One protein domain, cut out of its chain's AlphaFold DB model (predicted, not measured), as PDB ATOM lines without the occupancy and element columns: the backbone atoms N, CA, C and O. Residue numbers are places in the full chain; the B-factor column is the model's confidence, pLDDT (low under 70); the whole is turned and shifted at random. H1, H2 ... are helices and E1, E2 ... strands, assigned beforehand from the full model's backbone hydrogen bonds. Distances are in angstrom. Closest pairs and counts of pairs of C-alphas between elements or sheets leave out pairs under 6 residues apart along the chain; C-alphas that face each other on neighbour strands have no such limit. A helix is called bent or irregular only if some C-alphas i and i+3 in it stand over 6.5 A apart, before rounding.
ATOM      1  N   PHE A  17       9.266  43.809 -29.397       98.38
ATOM      2  CA  PHE A  17       9.147  44.915 -28.448       98.38
ATOM      3  C   PHE A  17       9.068  44.377 -27.020       98.38
ATOM      4  O   PHE A  17       8.090  43.724 -26.660       98.38
ATOM      5  N   LEU A  18      10.075  44.673 -26.197       97.75
ATOM      6  CA  LEU A  18      10.172  44.155 -24.832       97.75
ATOM      7  C   LEU A  18      10.327  45.279 -23.810       97.75
ATOM      8  O   LEU A  18      10.966  46.308 -24.057       97.75
ATOM      9  N   ARG A  19       9.790  45.041 -22.611       97.81
ATOM     10  CA  ARG A  19      10.160  45.775 -21.398       97.81
ATOM     11  C   ARG A  19      11.275  45.009 -20.690       97.81
ATOM     12  O   ARG A  19      11.076  43.859 -20.326       97.81
ATOM     13  N   GLY A  20      12.396  45.673 -20.428       97.38
ATOM     14  CA  GLY A  20      13.453  45.184 -19.542       97.38
ATOM     15  C   GLY A  20      13.664  46.179 -18.408       97.38
ATOM     16  O   GLY A  20      13.849  47.371 -18.664       97.38
ATOM     17  N   GLY A  21      13.583  45.722 -17.158       96.50
ATOM     18  CA  GLY A  21      13.579  46.607 -15.988       96.50
ATOM     19  C   GLY A  21      12.567  47.755 -16.130       96.50
ATOM     20  O   GLY A  21      11.400  47.536 -16.471       96.50
ATOM     21  N   THR A  22      13.029  48.991 -15.933       97.50
ATOM     22  CA  THR A  22      12.233  50.229 -16.087       97.50
ATOM     23  C   THR A  22      12.360  50.871 -17.477       97.50
ATOM     24  O   THR A  22      12.210  52.081 -17.643       97.50
ATOM     25  N   SER A  23      12.701  50.103 -18.515       98.44
ATOM     26  CA  SER A  23      12.843  50.594 -19.894       98.44
ATOM     27  C   SER A  23      12.107  49.704 -20.886       98.44
ATOM     28  O   SER A  23      11.836  48.540 -20.604       98.44
ATOM     29  N   LYS A  24      11.798  50.251 -22.063       98.56
ATOM     30  CA  LYS A  24      11.280  49.476 -23.197       98.56
ATOM     31  C   LYS A  24      12.165  49.714 -24.408       98.56
ATOM     32  O   LYS A  24      12.746  50.791 -24.540       98.56
ATOM     33  N   GLY A  25      12.276  48.713 -25.263       98.50
ATOM     34  CA  GLY A  25      13.083  48.803 -26.467       98.50
ATOM     35  C   GLY A  25      12.694  47.760 -27.498       98.50
ATOM     36  O   GLY A  25      11.920  46.842 -27.221       98.50
ATOM     37  N   ILE A  26      13.249  47.938 -28.688       98.69
ATOM     38  CA  ILE A  26      13.107  47.010 -29.804       98.69
ATOM     39  C   ILE A  26      14.324  46.084 -29.825       98.69
ATOM     40  O   ILE A  26      15.457  46.546 -29.724       98.69
ATOM     41  N   PHE A  27      14.087  44.786 -29.949       98.81
ATOM     42  CA  PHE A  27      15.101  43.746 -30.046       98.81
ATOM     43  C   PHE A  27      15.081  43.188 -31.466       98.81
ATOM     44  O   PHE A  27      14.015  42.886 -32.001       98.81
ATOM     45  N   ILE A  28      16.253  43.106 -32.091       98.56
ATOM     46  CA  ILE A  28      16.407  42.716 -33.495       98.56
ATOM     47  C   ILE A  28      17.516  41.674 -33.581       98.56
ATOM     48  O   ILE A  28      18.569  41.823 -32.951       98.56
ATOM     49  N   ARG A  29      17.313  40.627 -34.387       98.38
ATOM     50  CA  ARG A  29      18.391  39.682 -34.673       98.38
ATOM     51  C   ARG A  29      19.449  40.339 -35.540       98.38
ATOM     52  O   ARG A  29      19.157  41.021 -36.519       98.38
ATOM     53  N   ARG A  30      20.712  40.061 -35.234       97.12
ATOM     54  CA  ARG A  30      21.857  40.570 -35.985       97.12
ATOM     55  C   ARG A  30      21.799  40.203 -37.471       97.12
ATOM     56  O   ARG A  30      22.232  41.006 -38.292       97.12
ATOM     57  N   SER A  31      21.272  39.023 -37.801       96.06
ATOM     58  CA  SER A  31      21.127  38.518 -39.173       96.06
ATOM     59  C   SER A  31      20.113  39.290 -40.017       96.06
ATOM     60  O   SER A  31      20.179  39.220 -41.239       96.06
ATOM     61  N   ASP A  32      19.195  40.022 -39.380       97.00
ATOM     62  CA  ASP A  32      18.135  40.766 -40.068       97.00
ATOM     63  C   ASP A  32      18.583  42.201 -40.428       97.00
ATOM     64  O   ASP A  32      17.849  42.957 -41.064       97.00
ATOM     65  N   LEU A  33      19.814  42.579 -40.058       96.81
ATOM     66  CA  LEU A  33      20.404  43.898 -40.288       96.81
ATOM     67  C   LEU A  33      21.609  43.843 -41.243       96.81
ATOM     68  O   LEU A  33      22.281  42.811 -41.323       96.81
ATOM     69  N   PRO A  34      21.948  44.966 -41.908       95.50
ATOM     70  CA  PRO A  34      23.172  45.087 -42.699       95.50
ATOM     71  C   PRO A  34      24.432  44.670 -41.933       95.50
ATOM     72  O   PRO A  34      24.516  44.799 -40.705       95.50
ATOM     73  N   GLU A  35      25.427  44.161 -42.661       92.31
ATOM     74  CA  GLU A  35      26.701  43.739 -42.075       92.31
ATOM     75  C   GLU A  35      27.474  44.925 -41.479       92.31
ATOM     76  O   GLU A  35      28.019  44.807 -40.386       92.31
ATOM     77  N   ASP A  36      27.451  46.084 -42.132       91.69
ATOM     78  CA  ASP A  36      28.083  47.295 -41.615       91.69
ATOM     79  C   ASP A  36      27.137  48.030 -40.639       91.69
ATOM     80  O   ASP A  36      26.044  48.443 -41.040       91.69
ATOM     81  N   PRO A  37      27.512  48.228 -39.357       90.69
ATOM     82  CA  PRO A  37      26.703  48.993 -38.410       90.69
ATOM     83  C   PRO A  37      26.459  50.452 -38.812       90.69
ATOM     84  O   PRO A  37      25.511  51.065 -38.324       90.69
ATOM     85  N   THR A  38      27.282  51.027 -39.695       90.88
ATOM     86  CA  THR A  38      27.064  52.392 -40.201       90.88
ATOM     87  C   THR A  38      25.777  52.501 -41.028       90.88
ATOM     88  O   THR A  38      25.103  53.534 -40.979       90.88
ATOM     89  N   ASP A  39      25.353  51.401 -41.659       94.62
ATOM     90  CA  ASP A  39      24.105  51.303 -42.419       94.62
ATOM     91  C   ASP A  39      22.858  51.147 -41.524       94.62
ATOM     92  O   ASP A  39      21.727  51.167 -42.014       94.62
ATOM     93  N   TRP A  40      23.014  51.014 -40.199       96.69
ATOM     94  CA  TRP A  40      21.878  50.874 -39.275       96.69
ATOM     95  C   TRP A  40      21.144  52.188 -39.020       96.69
ATOM     96  O   TRP A  40      19.958  52.175 -38.692       96.69
ATOM     97  N   THR A  41      21.828  53.323 -39.183       96.75
ATOM     98  CA  THR A  41      21.302  54.662 -38.871       96.75
ATOM     99  C   THR A  41      19.909  54.925 -39.453       96.75
ATOM    100  O   THR A  41      18.994  55.156 -38.661       96.75
ATOM    101  N   PRO A  42      19.682  54.837 -40.780       95.75
ATOM    102  CA  PRO A  42      18.360  55.106 -41.350       95.75
ATOM    103  C   PRO A  42      17.289  54.104 -40.889       95.75
ATOM    104  O   PRO A  42      16.123  54.469 -40.751       95.75
ATOM    105  N   ILE A  43      17.674  52.854 -40.612       97.62
ATOM    106  CA  ILE A  43      16.757  51.805 -40.145       97.62
ATOM    107  C   ILE A  43      16.284  52.139 -38.728       97.62
ATOM    108  O   ILE A  43      15.088  52.158 -38.455       97.62
ATOM    109  N   PHE A  44      17.213  52.442 -37.824       98.12
ATOM    110  CA  PHE A  44      16.913  52.689 -36.414       98.12
ATOM    111  C   PHE A  44      16.213  54.028 -36.198       98.12
ATOM    112  O   PHE A  44      15.295  54.112 -35.385       98.12
ATOM    113  N   GLN A  45      16.581  55.048 -36.974       97.94
ATOM    114  CA  GLN A  45      15.850  56.310 -37.045       97.94
ATOM    115  C   GLN A  45      14.394  56.089 -37.471       97.94
ATOM    116  O   GLN A  45      13.482  56.550 -36.784       97.94
ATOM    117  N   GLY A  46      14.166  55.305 -38.532       97.31
ATOM    118  CA  GLY A  46      12.824  54.946 -38.989       97.31
ATOM    119  C   GLY A  46      12.019  54.157 -37.953       97.31
ATOM    120  O   GLY A  46      10.873  54.503 -37.685       97.31
ATOM    121  N   ILE A  47      12.621  53.141 -37.323       98.00
ATOM    122  CA  ILE A  47      11.966  52.346 -36.270       98.00
ATOM    123  C   ILE A  47      11.563  53.233 -35.093       98.00
ATOM    124  O   ILE A  47      10.454  53.093 -34.584       98.00
ATOM    125  N   MET A  48      12.439  54.136 -34.647       98.50
ATOM    126  CA  MET A  48      12.181  54.947 -33.457       98.50
ATOM    127  C   MET A  48      11.389  56.222 -33.738       98.50
ATOM    128  O   MET A  48      10.897  56.816 -32.787       98.50
ATOM    129  N   GLY A  49      11.228  56.640 -34.995       98.19
ATOM    130  CA  GLY A  49      10.593  57.916 -35.331       98.19
ATOM    131  C   GLY A  49      11.485  59.117 -34.999       98.19
ATOM    132  O   GLY A  49      10.980  60.153 -34.573       98.19
ATOM    133  N   SER A  50      12.800  58.953 -35.156       98.44
ATOM    134  CA  SER A  50      13.817  59.992 -34.958       98.44
ATOM    135  C   SER A  50      14.458  60.383 -36.297       98.44
ATOM    136  O   SER A  50      14.503  59.549 -37.199       98.44
ATOM    137  N   PRO A  51      15.027  61.592 -36.438       98.25
ATOM    138  CA  PRO A  51      14.993  62.699 -35.481       98.25
ATOM    139  C   PRO A  51      13.593  63.327 -35.352       98.25
ATOM    140  O   PRO A  51      12.854  63.434 -36.327       98.25
ATOM    141  N   ASP A  52      13.249  63.785 -34.149       98.25
ATOM    142  CA  ASP A  52      12.036  64.549 -33.832       98.25
ATOM    143  C   ASP A  52      12.381  65.776 -32.958       98.25
ATOM    144  O   ASP A  52      12.007  65.848 -31.783       98.25
ATOM    145  N   PRO A  53      13.107  66.769 -33.507       97.62
ATOM    146  CA  PRO A  53      13.551  67.941 -32.751       97.62
ATOM    147  C   PRO A  53      12.400  68.897 -32.408       97.62
ATOM    148  O   PRO A  53      12.501  69.688 -31.466       97.62
ATOM    149  N   GLN A  54      11.311  68.855 -33.184       97.19
ATOM    150  CA  GLN A  54      10.191  69.778 -33.034       97.19
ATOM    151  C   GLN A  54       9.258  69.356 -31.900       97.19
ATOM    152  O   GLN A  54       8.864  70.200 -31.093       97.19
ATOM    153  N   TYR A  55       8.892  68.073 -31.837       97.44
ATOM    154  CA  TYR A  55       7.876  67.603 -30.899       97.44
ATOM    155  C   TYR A  55       8.450  66.724 -29.792       97.44
ATOM    156  O   TYR A  55       7.890  66.737 -28.695       97.44
ATOM    157  N   ARG A  56       9.554  66.007 -30.043       97.88
ATOM    158  CA  ARG A  56      10.172  65.048 -29.108       97.88
ATOM    159  C   ARG A  56       9.198  63.979 -28.617       97.88
ATOM    160  O   ARG A  56       9.237  63.569 -27.461       97.88
ATOM    161  N   ARG A  57       8.266  63.571 -29.475       97.88
ATOM    162  CA  ARG A  57       7.218  62.594 -29.160       97.88
ATOM    163  C   ARG A  57       7.435  61.256 -29.847       97.88
ATOM    164  O   ARG A  57       6.893  60.275 -29.354       97.88
ATOM    165  N   GLN A  58       8.180  61.224 -30.958       98.31
ATOM    166  CA  GLN A  58       8.457  60.011 -31.739       98.31
ATOM    167  C   GLN A  58       7.187  59.300 -32.257       98.31
ATOM    168  O   GLN A  58       7.173  58.094 -32.473       98.31
ATOM    169  N   LEU A  59       6.104  60.052 -32.512       97.75
ATOM    170  CA  LEU A  59       4.796  59.484 -32.895       97.75
ATOM    171  C   LEU A  59       4.778  58.783 -34.262       97.75
ATOM    172  O   LEU A  59       3.829  58.064 -34.556       97.75
ATOM    173  N   ASN A  60       5.796  59.001 -35.098       97.12
ATOM    174  CA  ASN A  60       5.954  58.324 -36.385       97.12
ATOM    175  C   ASN A  60       6.929  57.132 -36.292       97.12
ATOM    176  O   ASN A  60       7.682  56.866 -37.224       97.12
ATOM    177  N   GLY A  61       6.956  56.462 -35.141       97.56
ATOM    178  CA  GLY A  61       7.775  55.289 -34.869       97.56
ATOM    179  C   GLY A  61       7.383  54.634 -33.545       97.56
ATOM    180  O   GLY A  61       6.332  54.916 -32.974       97.56
ATOM    181  N   MET A  62       8.239  53.741 -33.059       98.19
ATOM    182  CA  MET A  62       8.057  52.978 -31.819       98.19
ATOM    183  C   MET A  62       8.653  53.672 -30.588       98.19
ATOM    184  O   MET A  62       8.506  53.178 -29.466       98.19
ATOM    185  N   GLY A  63       9.360  54.786 -30.788       98.12
ATOM    186  CA  GLY A  63       9.917  55.587 -29.710       98.12
ATOM    187  C   GLY A  63       8.840  56.249 -28.858       98.12
ATOM    188  O   GLY A  63       7.726  56.504 -29.301       98.12
ATOM    189  N   GLY A  64       9.178  56.508 -27.596       97.94
ATOM    190  CA  GLY A  64       8.255  57.103 -26.625       97.94
ATOM    191  C   GLY A  64       8.526  58.567 -26.282       97.94
ATOM    192  O   GLY A  64       7.960  59.051 -25.305       97.94
ATOM    193  N   GLY A  65       9.439  59.246 -26.983       97.50
ATOM    194  CA  GLY A  65       9.788  60.646 -26.709       97.50
ATOM    195  C   GLY A  65      10.572  60.874 -25.410       97.50
ATOM    196  O   GLY A  65      10.778  62.006 -24.985       97.50
ATOM    197  N   VAL A  66      11.030  59.802 -24.759       97.50
ATOM    198  CA  VAL A  66      11.874  59.844 -23.558       97.50
ATOM    199  C   VAL A  66      12.988  58.812 -23.673       97.50
ATOM    200  O   VAL A  66      12.808  57.755 -24.284       97.50
ATOM    201  N   SER A  67      14.151  59.095 -23.080       96.62
ATOM    202  CA  SER A  67      15.359  58.277 -23.271       96.62
ATOM    203  C   SER A  67      15.143  56.803 -22.919       96.62
ATOM    204  O   SER A  67      15.628  55.928 -23.633       96.62
ATOM    205  N   SER A  68      14.348  56.509 -21.881       97.56
ATOM    206  CA  SER A  68      14.020  55.150 -21.428       97.56
ATOM    207  C   SER A  68      13.198  54.319 -22.421       97.56
ATOM    208  O   SER A  68      13.126  53.099 -22.245       97.56
ATOM    209  N   LEU A  69      12.625  54.959 -23.447       98.12
ATOM    210  CA  LEU A  69      11.768  54.377 -24.483       98.12
ATOM    211  C   LEU A  69      12.328  54.566 -25.909       98.12
ATOM    212  O   LEU A  69      11.638  54.252 -26.871       98.12
ATOM    213  N   SER A  70      13.554  55.087 -26.055       98.44
ATOM    214  CA  SER A  70      14.222  55.317 -27.347       98.44
ATOM    215  C   SER A  70      15.465  54.426 -27.491       98.44
ATOM    216  O   SER A  70      16.603  54.899 -27.477       98.44
ATOM    217  N   LYS A  71      15.252  53.104 -27.496       98.75
ATOM    218  CA  LYS A  71      16.307  52.098 -27.305       98.75
ATOM    219  C   LYS A  71      16.154  50.906 -28.235       98.75
ATOM    220  O   LYS A  71      15.048  50.388 -28.396       98.75
ATOM    221  N   ILE A  72      17.282  50.425 -28.752       98.81
ATOM    222  CA  ILE A  72      17.357  49.214 -29.569       98.81
ATOM    223  C   ILE A  72      18.434  48.279 -29.008       98.81
ATOM    224  O   ILE A  72      19.494  48.723 -28.563       98.81
ATOM    225  N   CYS A  73      18.155  46.979 -29.033       98.81
ATOM    226  CA  CYS A  73      19.111  45.914 -28.773       98.81
ATOM    227  C   CYS A  73      19.259  45.051 -30.030       98.81
ATOM    228  O   CYS A  73      18.273  44.571 -30.583       98.81
ATOM    229  N   VAL A  74      20.496  44.839 -30.468       98.62
ATOM    230  CA  VAL A  74      20.829  43.920 -31.561       98.62
ATOM    231  C   VAL A  74      21.480  42.696 -30.951       98.62
ATOM    232  O   VAL A  74      22.481  42.841 -30.253       98.62
ATOM    233  N   VAL A  75      20.932  41.509 -31.197       98.69
ATOM    234  CA  VAL A  75      21.404  40.259 -30.581       98.69
ATOM    235  C   VAL A  75      21.713  39.237 -31.664       98.69
ATOM    236  O   VAL A  75      20.972  39.106 -32.636       98.69
ATOM    237  N   GLY A  76      22.816  38.516 -31.525       97.75
ATOM    238  CA  GLY A  76      23.212  37.484 -32.474       97.75
ATOM    239  C   GLY A  76      24.114  36.433 -31.840       97.75
ATOM    240  O   GLY A  76      24.506  36.572 -30.681       97.75
ATOM    241  N   PRO A  77      24.469  35.386 -32.599       96.06
ATOM    242  CA  PRO A  77      25.473  34.433 -32.150       96.06
ATOM    243  C   PRO A  77      26.825  35.136 -31.918       96.06
ATOM    244  O   PRO A  77      27.059  36.219 -32.472       96.06
ATOM    245  N   PRO A  78      27.736  34.535 -31.134       95.25
ATOM    246  CA  PRO A  78      29.065  35.093 -30.902       95.25
ATOM    247  C   PRO A  78      29.801  35.348 -32.226       95.25
ATOM    248  O   PRO A  78      29.945  34.453 -33.056       95.25
ATOM    249  N   SER A  79      30.271  36.579 -32.441       88.88
ATOM    250  CA  SER A  79      30.840  37.018 -33.728       88.88
ATOM    251  C   SER A  79      32.324  36.681 -33.925       88.88
ATOM    252  O   SER A  79      32.876  36.936 -34.992       88.88
ATOM    253  N   SER A  80      32.990  36.107 -32.919       87.81
ATOM    254  CA  SER A  80      34.398  35.694 -32.989       87.81
ATOM    255  C   SER A  80      34.542  34.220 -32.604       87.81
ATOM    256  O   SER A  80      33.969  33.837 -31.583       87.81
ATOM    257  N   PRO A  81      35.333  33.417 -33.349       86.44
ATOM    258  CA  PRO A  81      35.554  32.001 -33.048       86.44
ATOM    259  C   PRO A  81      36.010  31.740 -31.610       86.44
ATOM    260  O   PRO A  81      35.526  30.799 -30.986       86.44
ATOM    261  N   ASP A  82      36.871  32.602 -31.065       86.44
ATOM    262  CA  ASP A  82      37.394  32.457 -29.703       86.44
ATOM    263  C   ASP A  82      36.267  32.572 -28.658       86.44
ATOM    264  O   ASP A  82      36.218  31.816 -27.689       86.44
ATOM    265  N   ARG A  83      35.286  33.453 -28.908       89.31
ATOM    266  CA  ARG A  83      34.152  33.686 -27.999       89.31
ATOM    267  C   ARG A  83      33.050  32.639 -28.089       89.31
ATOM    268  O   ARG A  83      32.285  32.523 -27.139       89.31
ATOM    269  N   VAL A  84      32.967  31.855 -29.170       86.31
ATOM    270  CA  VAL A  84      31.932  30.808 -29.327       86.31
ATOM    271  C   VAL A  84      31.978  29.792 -28.178       86.31
ATOM    272  O   VAL A  84      30.955  29.224 -27.815       86.31
ATOM    273  N   SER A  85      33.157  29.579 -27.587       86.44
ATOM    274  CA  SER A  85      33.331  28.687 -26.434       86.44
ATOM    275  C   SER A  85      33.090  29.351 -25.069       86.44
ATOM    276  O   SER A  85      33.014  28.656 -24.058       86.44
ATOM    277  N   GLU A  86      32.964  30.680 -25.024       91.06
ATOM    278  CA  GLU A  86      32.946  31.465 -23.784       91.06
ATOM    279  C   GLU A  86      31.590  32.103 -23.480       91.06
ATOM    280  O   GLU A  86      31.254  32.293 -22.306       91.06
ATOM    281  N   VAL A  87      30.832  32.473 -24.515       96.75
ATOM    282  CA  VAL A  87      29.557  33.188 -24.399       96.75
ATOM    283  C   VAL A  87      28.505  32.576 -25.313       96.75
ATOM    284  O   VAL A  87      28.820  32.019 -26.359       96.75
ATOM    285  N   ASP A  88      27.244  32.713 -24.920       97.38
ATOM    286  CA  ASP A  88      26.116  32.119 -25.632       97.38
ATOM    287  C   ASP A  88      25.620  33.038 -26.764       97.38
ATOM    288  O   ASP A  88      25.190  32.560 -27.810       97.38
ATOM    289  N   VAL A  89      25.714  34.364 -26.577       98.25
ATOM    290  CA  VAL A  89      25.359  35.387 -27.580       98.25
ATOM    291  C   VAL A  89      26.221  36.643 -27.470       98.25
ATOM    292  O   VAL A  89      26.671  37.014 -26.382       98.25
ATOM    293  N   ASP A  90      26.360  37.353 -28.588       97.94
ATOM    294  CA  ASP A  90      26.806  38.744 -28.620       97.94
ATOM    295  C   ASP A  90      25.580  39.671 -28.655       97.94
ATOM    296  O   ASP A  90      24.568  39.378 -29.301       97.94
ATOM    297  N   TYR A  91      25.678  40.836 -28.016       98.44
ATOM    298  CA  TYR A  91      24.677  41.882 -28.181       98.44
ATOM    299  C   TYR A  91      25.267  43.292 -28.195       98.44
ATOM    300  O   TYR A  91      26.254  43.579 -27.517       98.44
ATOM    301  N   ALA A  92      24.615  44.180 -28.942       98.06
ATOM    302  CA  ALA A  92      24.851  45.617 -28.932       98.06
ATOM    303  C   ALA A  92      23.607  46.342 -28.407       98.06
ATOM    304  O   ALA A  92      22.483  46.074 -28.831       98.06
ATOM    305  N   PHE A  93      23.806  47.287 -27.500       98.56
ATOM    306  CA  PHE A  93      22.832  48.300 -27.127       98.56
ATOM    307  C   PHE A  93      23.044  49.557 -27.972       98.56
ATOM    308  O   PHE A  93      24.180  49.975 -28.209       98.56
ATOM    309  N   VAL A  94      21.937  50.168 -28.392       98.50
ATOM    310  CA  VAL A  94      21.923  51.438 -29.111       98.50
ATOM    311  C   VAL A  94      20.911  52.374 -28.465       98.50
ATOM    312  O   VAL A  94      19.708  52.093 -28.425       98.50
ATOM    313  N   GLN A  95      21.401  53.505 -27.966       98.50
ATOM    314  CA  GLN A  95      20.555  54.630 -27.590       98.50
ATOM    315  C   GLN A  95      20.296  55.466 -28.843       98.50
ATOM    316  O   GLN A  95      21.240  55.919 -29.487       98.50
ATOM    317  N   VAL A  96      19.025  55.676 -29.187       98.50
ATOM    318  CA  VAL A  96      18.647  56.524 -30.326       98.50
ATOM    319  C   VAL A  96      18.290  57.907 -29.800       98.50
ATOM    320  O   VAL A  96      17.394  58.039 -28.954       98.50
ATOM    321  N   GLY A  97      19.000  58.928 -30.270       98.31
ATOM    322  CA  GLY A  97      18.717  60.326 -29.973       98.31
ATOM    323  C   GLY A  97      17.314  60.710 -30.432       98.31
ATOM    324  O   GLY A  97      16.879  60.358 -31.530       98.31
ATOM    325  N   ILE A  98      16.566  61.393 -29.570       98.50
ATOM    326  CA  ILE A  98      15.198  61.822 -29.891       98.50
ATOM    327  C   ILE A  98      15.263  63.030 -30.823       98.50
ATOM    328  O   ILE A  98      14.685  62.997 -31.902       98.50
ATOM    329  N   ASP A  99      16.024  64.054 -30.441       97.44
ATOM    330  CA  ASP A  99      16.091  65.325 -31.165       97.44
ATOM    331  C   ASP A  99      16.896  65.217 -32.468       97.44
ATOM    332  O   ASP A  99      16.478  65.734 -33.499       97.44
ATOM    333  N   ASP A 100      18.046  64.544 -32.425       97.06
ATOM    334  CA  ASP A 100      19.045  64.519 -33.502       97.06
ATOM    335  C   ASP A 100      19.123  63.180 -34.252       97.06
ATOM    336  O   ASP A 100      19.735  63.100 -35.318       97.06
ATOM    337  N   GLY A 101      18.482  62.129 -33.730       96.81
ATOM    338  CA  GLY A 101      18.528  60.790 -34.308       96.81
ATOM    339  C   GLY A 101      19.908  60.135 -34.267       96.81
ATOM    340  O   GLY A 101      20.100  59.131 -34.954       96.81
ATOM    341  N   LEU A 102      20.868  60.677 -33.508       97.62
ATOM    342  CA  LEU A 102      22.201  60.093 -33.400       97.62
ATOM    343  C   LEU A 102      22.133  58.745 -32.678       97.62
ATOM    344  O   LEU A 102      21.410  58.578 -31.695       97.62
ATOM    345  N   LEU A 103      22.896  57.776 -33.177       97.75
ATOM    346  CA  LEU A 103      23.029  56.467 -32.549       97.75
ATOM    347  C   LEU A 103      24.227  56.473 -31.602       97.75
ATOM    348  O   LEU A 103      25.369  56.608 -32.040       97.75
ATOM    349  N   ASP A 104      23.978  56.277 -30.311       96.81
ATOM    350  CA  ASP A 104      25.031  56.063 -29.325       96.81
ATOM    351  C   ASP A 104      25.190  54.562 -29.026       96.81
ATOM    352  O   ASP A 104      24.340  53.928 -28.394       96.81
ATOM    353  N   LEU A 105      26.317  54.013 -29.492       95.38
ATOM    354  CA  LEU A 105      26.761  52.627 -29.300       95.38
ATOM    355  C   LEU A 105      27.868  52.500 -28.247       95.38
ATOM    356  O   LEU A 105      28.540  51.475 -28.176       95.38
ATOM    357  N   SER A 106      28.132  53.533 -27.454       91.69
ATOM    358  CA  SER A 106      29.293  53.535 -26.565       91.69
ATOM    359  C   SER A 106      29.000  52.916 -25.187       91.69
ATOM    360  O   SER A 106      29.911  52.662 -24.399       91.69
ATOM    361  N   GLY A 107      27.729  52.698 -24.836       90.62
ATOM    362  CA  GLY A 107      27.303  52.264 -23.502       90.62
ATOM    363  C   GLY A 107      26.590  50.914 -23.453       90.62
ATOM    364  O   GLY A 107      26.357  50.260 -24.460       90.62
ATOM    365  N   ASN A 108      26.198  50.532 -22.240       94.44
ATOM    366  CA  ASN A 108      25.245  49.456 -21.986       94.44
ATOM    367  C   ASN A 108      23.942  50.041 -21.420       94.44
ATOM    368  O   ASN A 108      23.963  51.077 -20.755       94.44
ATOM    369  N   CYS A 109      22.826  49.329 -21.581       96.19
ATOM    370  CA  CYS A 109      21.603  49.579 -20.833       96.19
ATOM    371  C   CYS A 109      21.314  48.413 -19.886       96.19
ATOM    372  O   CYS A 109      20.723  47.417 -20.296       96.19
ATOM    373  N   GLY A 110      21.666  48.560 -18.603       94.81
ATOM    374  CA  GLY A 110      21.469  47.500 -17.601       94.81
ATOM    375  C   GLY A 110      20.015  47.026 -17.470       94.81
ATOM    376  O   GLY A 110      19.775  45.851 -17.221       94.81
ATOM    377  N   ASN A 111      19.046  47.910 -17.723       98.12
ATOM    378  CA  ASN A 111      17.629  47.559 -17.780       98.12
ATOM    379  C   ASN A 111      17.320  46.566 -18.911       98.12
ATOM    380  O   ASN A 111      16.732  45.519 -18.656       98.12
ATOM    381  N   LEU A 112      17.721  46.864 -20.151       98.56
ATOM    382  CA  LEU A 112      17.429  45.993 -21.295       98.56
ATOM    383  C   LEU A 112      18.319  44.746 -21.336       98.56
ATOM    384  O   LEU A 112      17.887  43.734 -21.878       98.56
ATOM    385  N   SER A 113      19.490  44.768 -20.683       98.25
ATOM    386  CA  SER A 113      20.308  43.566 -20.464       98.25
ATOM    387  C   SER A 113      19.508  42.418 -19.837       98.25
ATOM    388  O   SER A 113      19.770  41.271 -20.174       98.25
ATOM    389  N   SER A 114      18.496  42.709 -19.002       97.75
ATOM    390  CA  SER A 114      17.626  41.683 -18.391       97.75
ATOM    391  C   SER A 114      16.869  40.815 -19.398       97.75
ATOM    392  O   SER A 114      16.474  39.710 -19.058       97.75
ATOM    393  N   MET A 115      16.689  41.284 -20.634       98.31
ATOM    394  CA  MET A 115      15.912  40.575 -21.650       98.31
ATOM    395  C   MET A 115      16.771  39.981 -22.767       98.31
ATOM    396  O   MET A 115      16.226  39.326 -23.646       98.31
ATOM    397  N   ILE A 116      18.096  40.175 -22.751       98.62
ATOM    398  CA  ILE A 116      18.974  39.671 -23.822       98.62
ATOM    399  C   ILE A 116      18.957  38.146 -23.860       98.62
ATOM    400  O   ILE A 116      18.766  37.573 -24.928       98.62
ATOM    401  N   GLY A 117      19.111  37.496 -22.703       97.81
ATOM    402  CA  GLY A 117      19.085  36.037 -22.618       97.81
ATOM    403  C   GLY A 117      17.732  35.434 -22.997       97.81
ATOM    404  O   GLY A 117      17.687  34.448 -23.722       97.81
ATOM    405  N   VAL A 118      16.645  36.075 -22.564       97.31
ATOM    406  CA  VAL A 118      15.267  35.685 -22.900       97.31
ATOM    407  C   VAL A 118      15.037  35.778 -24.408       97.31
ATOM    408  O   VAL A 118      14.699  34.784 -25.037       97.31
ATOM    409  N   PHE A 119      15.316  36.942 -25.005       98.12
ATOM    410  CA  PHE A 119      15.187  37.146 -26.449       98.12
ATOM    411  C   PHE A 119      16.053  36.166 -27.245       98.12
ATOM    412  O   PHE A 119      15.608  35.612 -28.243       98.12
ATOM    413  N   ALA A 120      17.292  35.929 -26.806       97.81
ATOM    414  CA  ALA A 120      18.194  34.999 -27.468       97.81
ATOM    415  C   ALA A 120      17.679  33.557 -27.456       97.81
ATOM    416  O   ALA A 120      17.910  32.828 -28.421       97.81
ATOM    417  N   LEU A 121      17.015  33.138 -26.379       95.69
ATOM    418  CA  LEU A 121      16.404  31.820 -26.304       95.69
ATOM    419  C   LEU A 121      15.175  31.725 -27.211       95.69
ATOM    420  O   LEU A 121      15.115  30.823 -28.041       95.69
ATOM    421  N   ASP A 122      14.251  32.683 -27.097       94.31
ATOM    422  CA  ASP A 122      12.995  32.701 -27.859       94.31
ATOM    423  C   ASP A 122      13.241  32.773 -29.383       94.31
ATOM    424  O   ASP A 122      12.500  32.190 -30.172       94.31
ATOM    425  N   GLU A 123      14.316  33.443 -29.812       95.94
ATOM    426  CA  GLU A 123      14.731  33.536 -31.220       95.94
ATOM    427  C   GLU A 123      15.631  32.376 -31.689       95.94
ATOM    428  O   GLU A 123      16.121  32.392 -32.822       95.94
ATOM    429  N   GLY A 124      15.899  31.384 -30.832       94.50
ATOM    430  CA  GLY A 124      16.733  30.226 -31.166       94.50
ATOM    431  C   GLY A 124      18.207  30.563 -31.427       94.50
ATOM    432  O   GLY A 124      18.892  29.839 -32.150       94.50
ATOM    433  N   LEU A 125      18.712  31.664 -30.860       95.44
ATOM    434  CA  LEU A 125      20.096  32.126 -31.035       95.44
ATOM    435  C   LEU A 125      21.089  31.406 -30.120       95.44
ATOM    436  O   LEU A 125      22.292  31.451 -30.375       95.44
ATOM    437  N   CYS A 126      20.612  30.769 -29.049       94.25
ATOM    438  CA  CYS A 126      21.466  30.079 -28.091       94.25
ATOM    439  C   CYS A 126      20.781  28.874 -27.448       94.25
ATOM    440  O   CYS A 126      19.584  28.646 -27.605       94.25
ATOM    441  N   ARG A 127      21.570  28.111 -26.685       91.44
ATOM    442  CA  ARG A 127      21.074  27.123 -25.724       91.44
ATOM    443  C   ARG A 127      21.477  27.591 -24.329       91.44
ATOM    444  O   ARG A 127      22.662  27.852 -24.126       91.44
ATOM    445  N   PRO A 128      20.543  27.716 -23.379       92.56
ATOM    446  CA  PRO A 128      20.867  28.228 -22.064       92.56
ATOM    447  C   PRO A 128      21.495  27.112 -21.217       92.56
ATOM    448  O   PRO A 128      21.253  25.924 -21.444       92.56
ATOM    449  N   ARG A 129      22.276  27.480 -20.200       94.12
ATOM    450  CA  ARG A 129      22.742  26.533 -19.177       94.12
ATOM    451  C   ARG A 129      21.640  26.338 -18.145       94.12
ATOM    452  O   ARG A 129      21.325  27.277 -17.417       94.12
ATOM    453  N   ILE A 130      21.050  25.151 -18.110       92.44
ATOM    454  CA  ILE A 130      19.989  24.794 -17.159       92.44
ATOM    455  C   ILE A 130      20.630  24.468 -15.805       92.44
ATOM    456  O   ILE A 130      21.689  23.847 -15.761       92.44
ATOM    457  N   SER A 131      20.013  24.933 -14.722       89.69
ATOM    458  CA  SER A 131      20.434  24.638 -13.351       89.69
ATOM    459  C   SER A 131      20.231  23.157 -13.013       89.69
ATOM    460  O   SER A 131      19.162  22.599 -13.268       89.69
ATOM    461  N   ASP A 132      21.232  22.533 -12.387       88.38
ATOM    462  CA  ASP A 132      21.162  21.136 -11.934       88.38
ATOM    463  C   ASP A 132      20.335  20.971 -10.642       88.38
ATOM    464  O   ASP A 132      19.981  19.853 -10.266       88.38
ATOM    465  N   SER A 142      25.928  36.537 -21.983       98.19
ATOM    466  CA  SER A 142      25.960  37.468 -23.104       98.19
ATOM    467  C   SER A 142      27.214  38.331 -23.073       98.19
ATOM    468  O   SER A 142      27.596  38.858 -22.025       98.19
ATOM    469  N   TYR A 143      27.828  38.531 -24.235       97.94
ATOM    470  CA  TYR A 143      28.897  39.503 -24.432       97.94
ATOM    471  C   TYR A 143      28.330  40.812 -24.981       97.94
ATOM    472  O   TYR A 143      27.773  40.863 -26.076       97.94
ATOM    473  N   ASN A 144      28.489  41.891 -24.224       97.62
ATOM    474  CA  ASN A 144      28.162  43.233 -24.675       97.62
ATOM    475  C   ASN A 144      29.290  43.766 -25.571       97.62
ATOM    476  O   ASN A 144      30.387  44.055 -25.086       97.62
ATOM    477  N   THR A 145      29.004  43.971 -26.853       96.12
ATOM    478  CA  THR A 145      29.980  44.446 -27.844       96.12
ATOM    479  C   THR A 145      30.322  45.932 -27.710       96.12
ATOM    480  O   THR A 145      31.400  46.337 -28.132       96.12
ATOM    481  N   ASN A 146      29.467  46.740 -27.075       95.12
ATOM    482  CA  ASN A 146      29.733  48.159 -26.803       95.12
ATOM    483  C   ASN A 146      30.824  48.359 -25.741       95.12
ATOM    484  O   ASN A 146      31.576  49.328 -25.779       95.12
ATOM    485  N   THR A 147      30.854  47.474 -24.741       95.19
ATOM    486  CA  THR A 147      31.655  47.636 -23.513       95.19
ATOM    487  C   THR A 147      32.693  46.540 -23.302       95.19
ATOM    488  O   THR A 147      33.499  46.623 -22.371       95.19
ATOM    489  N   SER A 148      32.662  45.502 -24.135       95.06
ATOM    490  CA  SER A 148      33.480  44.298 -24.004       95.06
ATOM    491  C   SER A 148      33.306  43.600 -22.653       95.06
ATOM    492  O   SER A 148      34.278  43.174 -22.025       95.06
TER     493      SER A 148
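Overview. This is residues 17 to 132 and 142 to 148 of the 220 residues of an uncharacterized protein of Trametes pubescens (UniProt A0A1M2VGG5). A sheet of five strands, curled like part of a barrel, wraps round the short helix H3, while the longer H1 packs on the face opposite to H2. The greatest length runs from the loop of residues 49 to 70 to the cut end at Asp 132. The printed part has 123 residues, with three named helices and five named strands in the order E1 E2 H1 E3 E4 H2 H3 E5; the mixed sheet runs E1 E2 E3 E4 E5. The class is mixed, helices and strands, with under half of the residues in named elements; the whole is compact, radius of gyration of the C-alphas 14.7 A, spanning 52 by 30 by 22 A.

Arrangement. Start in the strongly twisted sheet, where E3, residues 71 to 76, and E4, residues 89 to 96, form an antiparallel hairpin; N 74 and O 92 are 2.9 A apart. E2, residues 23 to 29, is parallel to E3, with N 28 and O 73 at 2.9 A, and forms an antiparallel hairpin with edge strand E1, residues 17 to 20, with N 18 and O 25 at 3.0 A. Edge strand E5, residues 142 to 144, is parallel to E4, with N 91 and O 143 at 2.9 A. H1, residues 37 to 48, is on the sheet over E3 and E4, height 9.6 A; its closest C-alphas to E4 are Gln 45 and Val 96, 7.3 A. E2, H1 and E3 make a strand-helix-strand unit, parallel neighbours with a helix between, its crossover right-handed. H2, residues 110 to 113, is on the opposite face, over none of the strands. The sheet curls round H3, residues 116 to 122; the closest C-alphas of E3 and H3 are Val 75 and Ala 120, 6.9 A. In H3 every O i to N i+4 pair is within hydrogen-bond range, in H1 5 of 8; H2 is too short.

Along the chain. Find C-alpha 17 at (9.147, 44.915, -28.448), where E1 begins. E2 measures 19.2 A, E3 17.0 A and E4 22.3 A. H1, 16.5 A, is only just irregular: C-alphas 39 and 42 are 7.0 A apart. E5 ends at C-alpha 144, (28.162, 43.233, -24.675).

Size, cuts and confidence. The farthest C-alphas are Gln 54 and Asp 132, 54.1 A. Residues 133 to 141 are not printed; C-alphas 132 and 142 are 20.4 A apart. Links H1 to E3, E3 to E4 and E4 to H2 are long. No printed residue is under 70 in pLDDT.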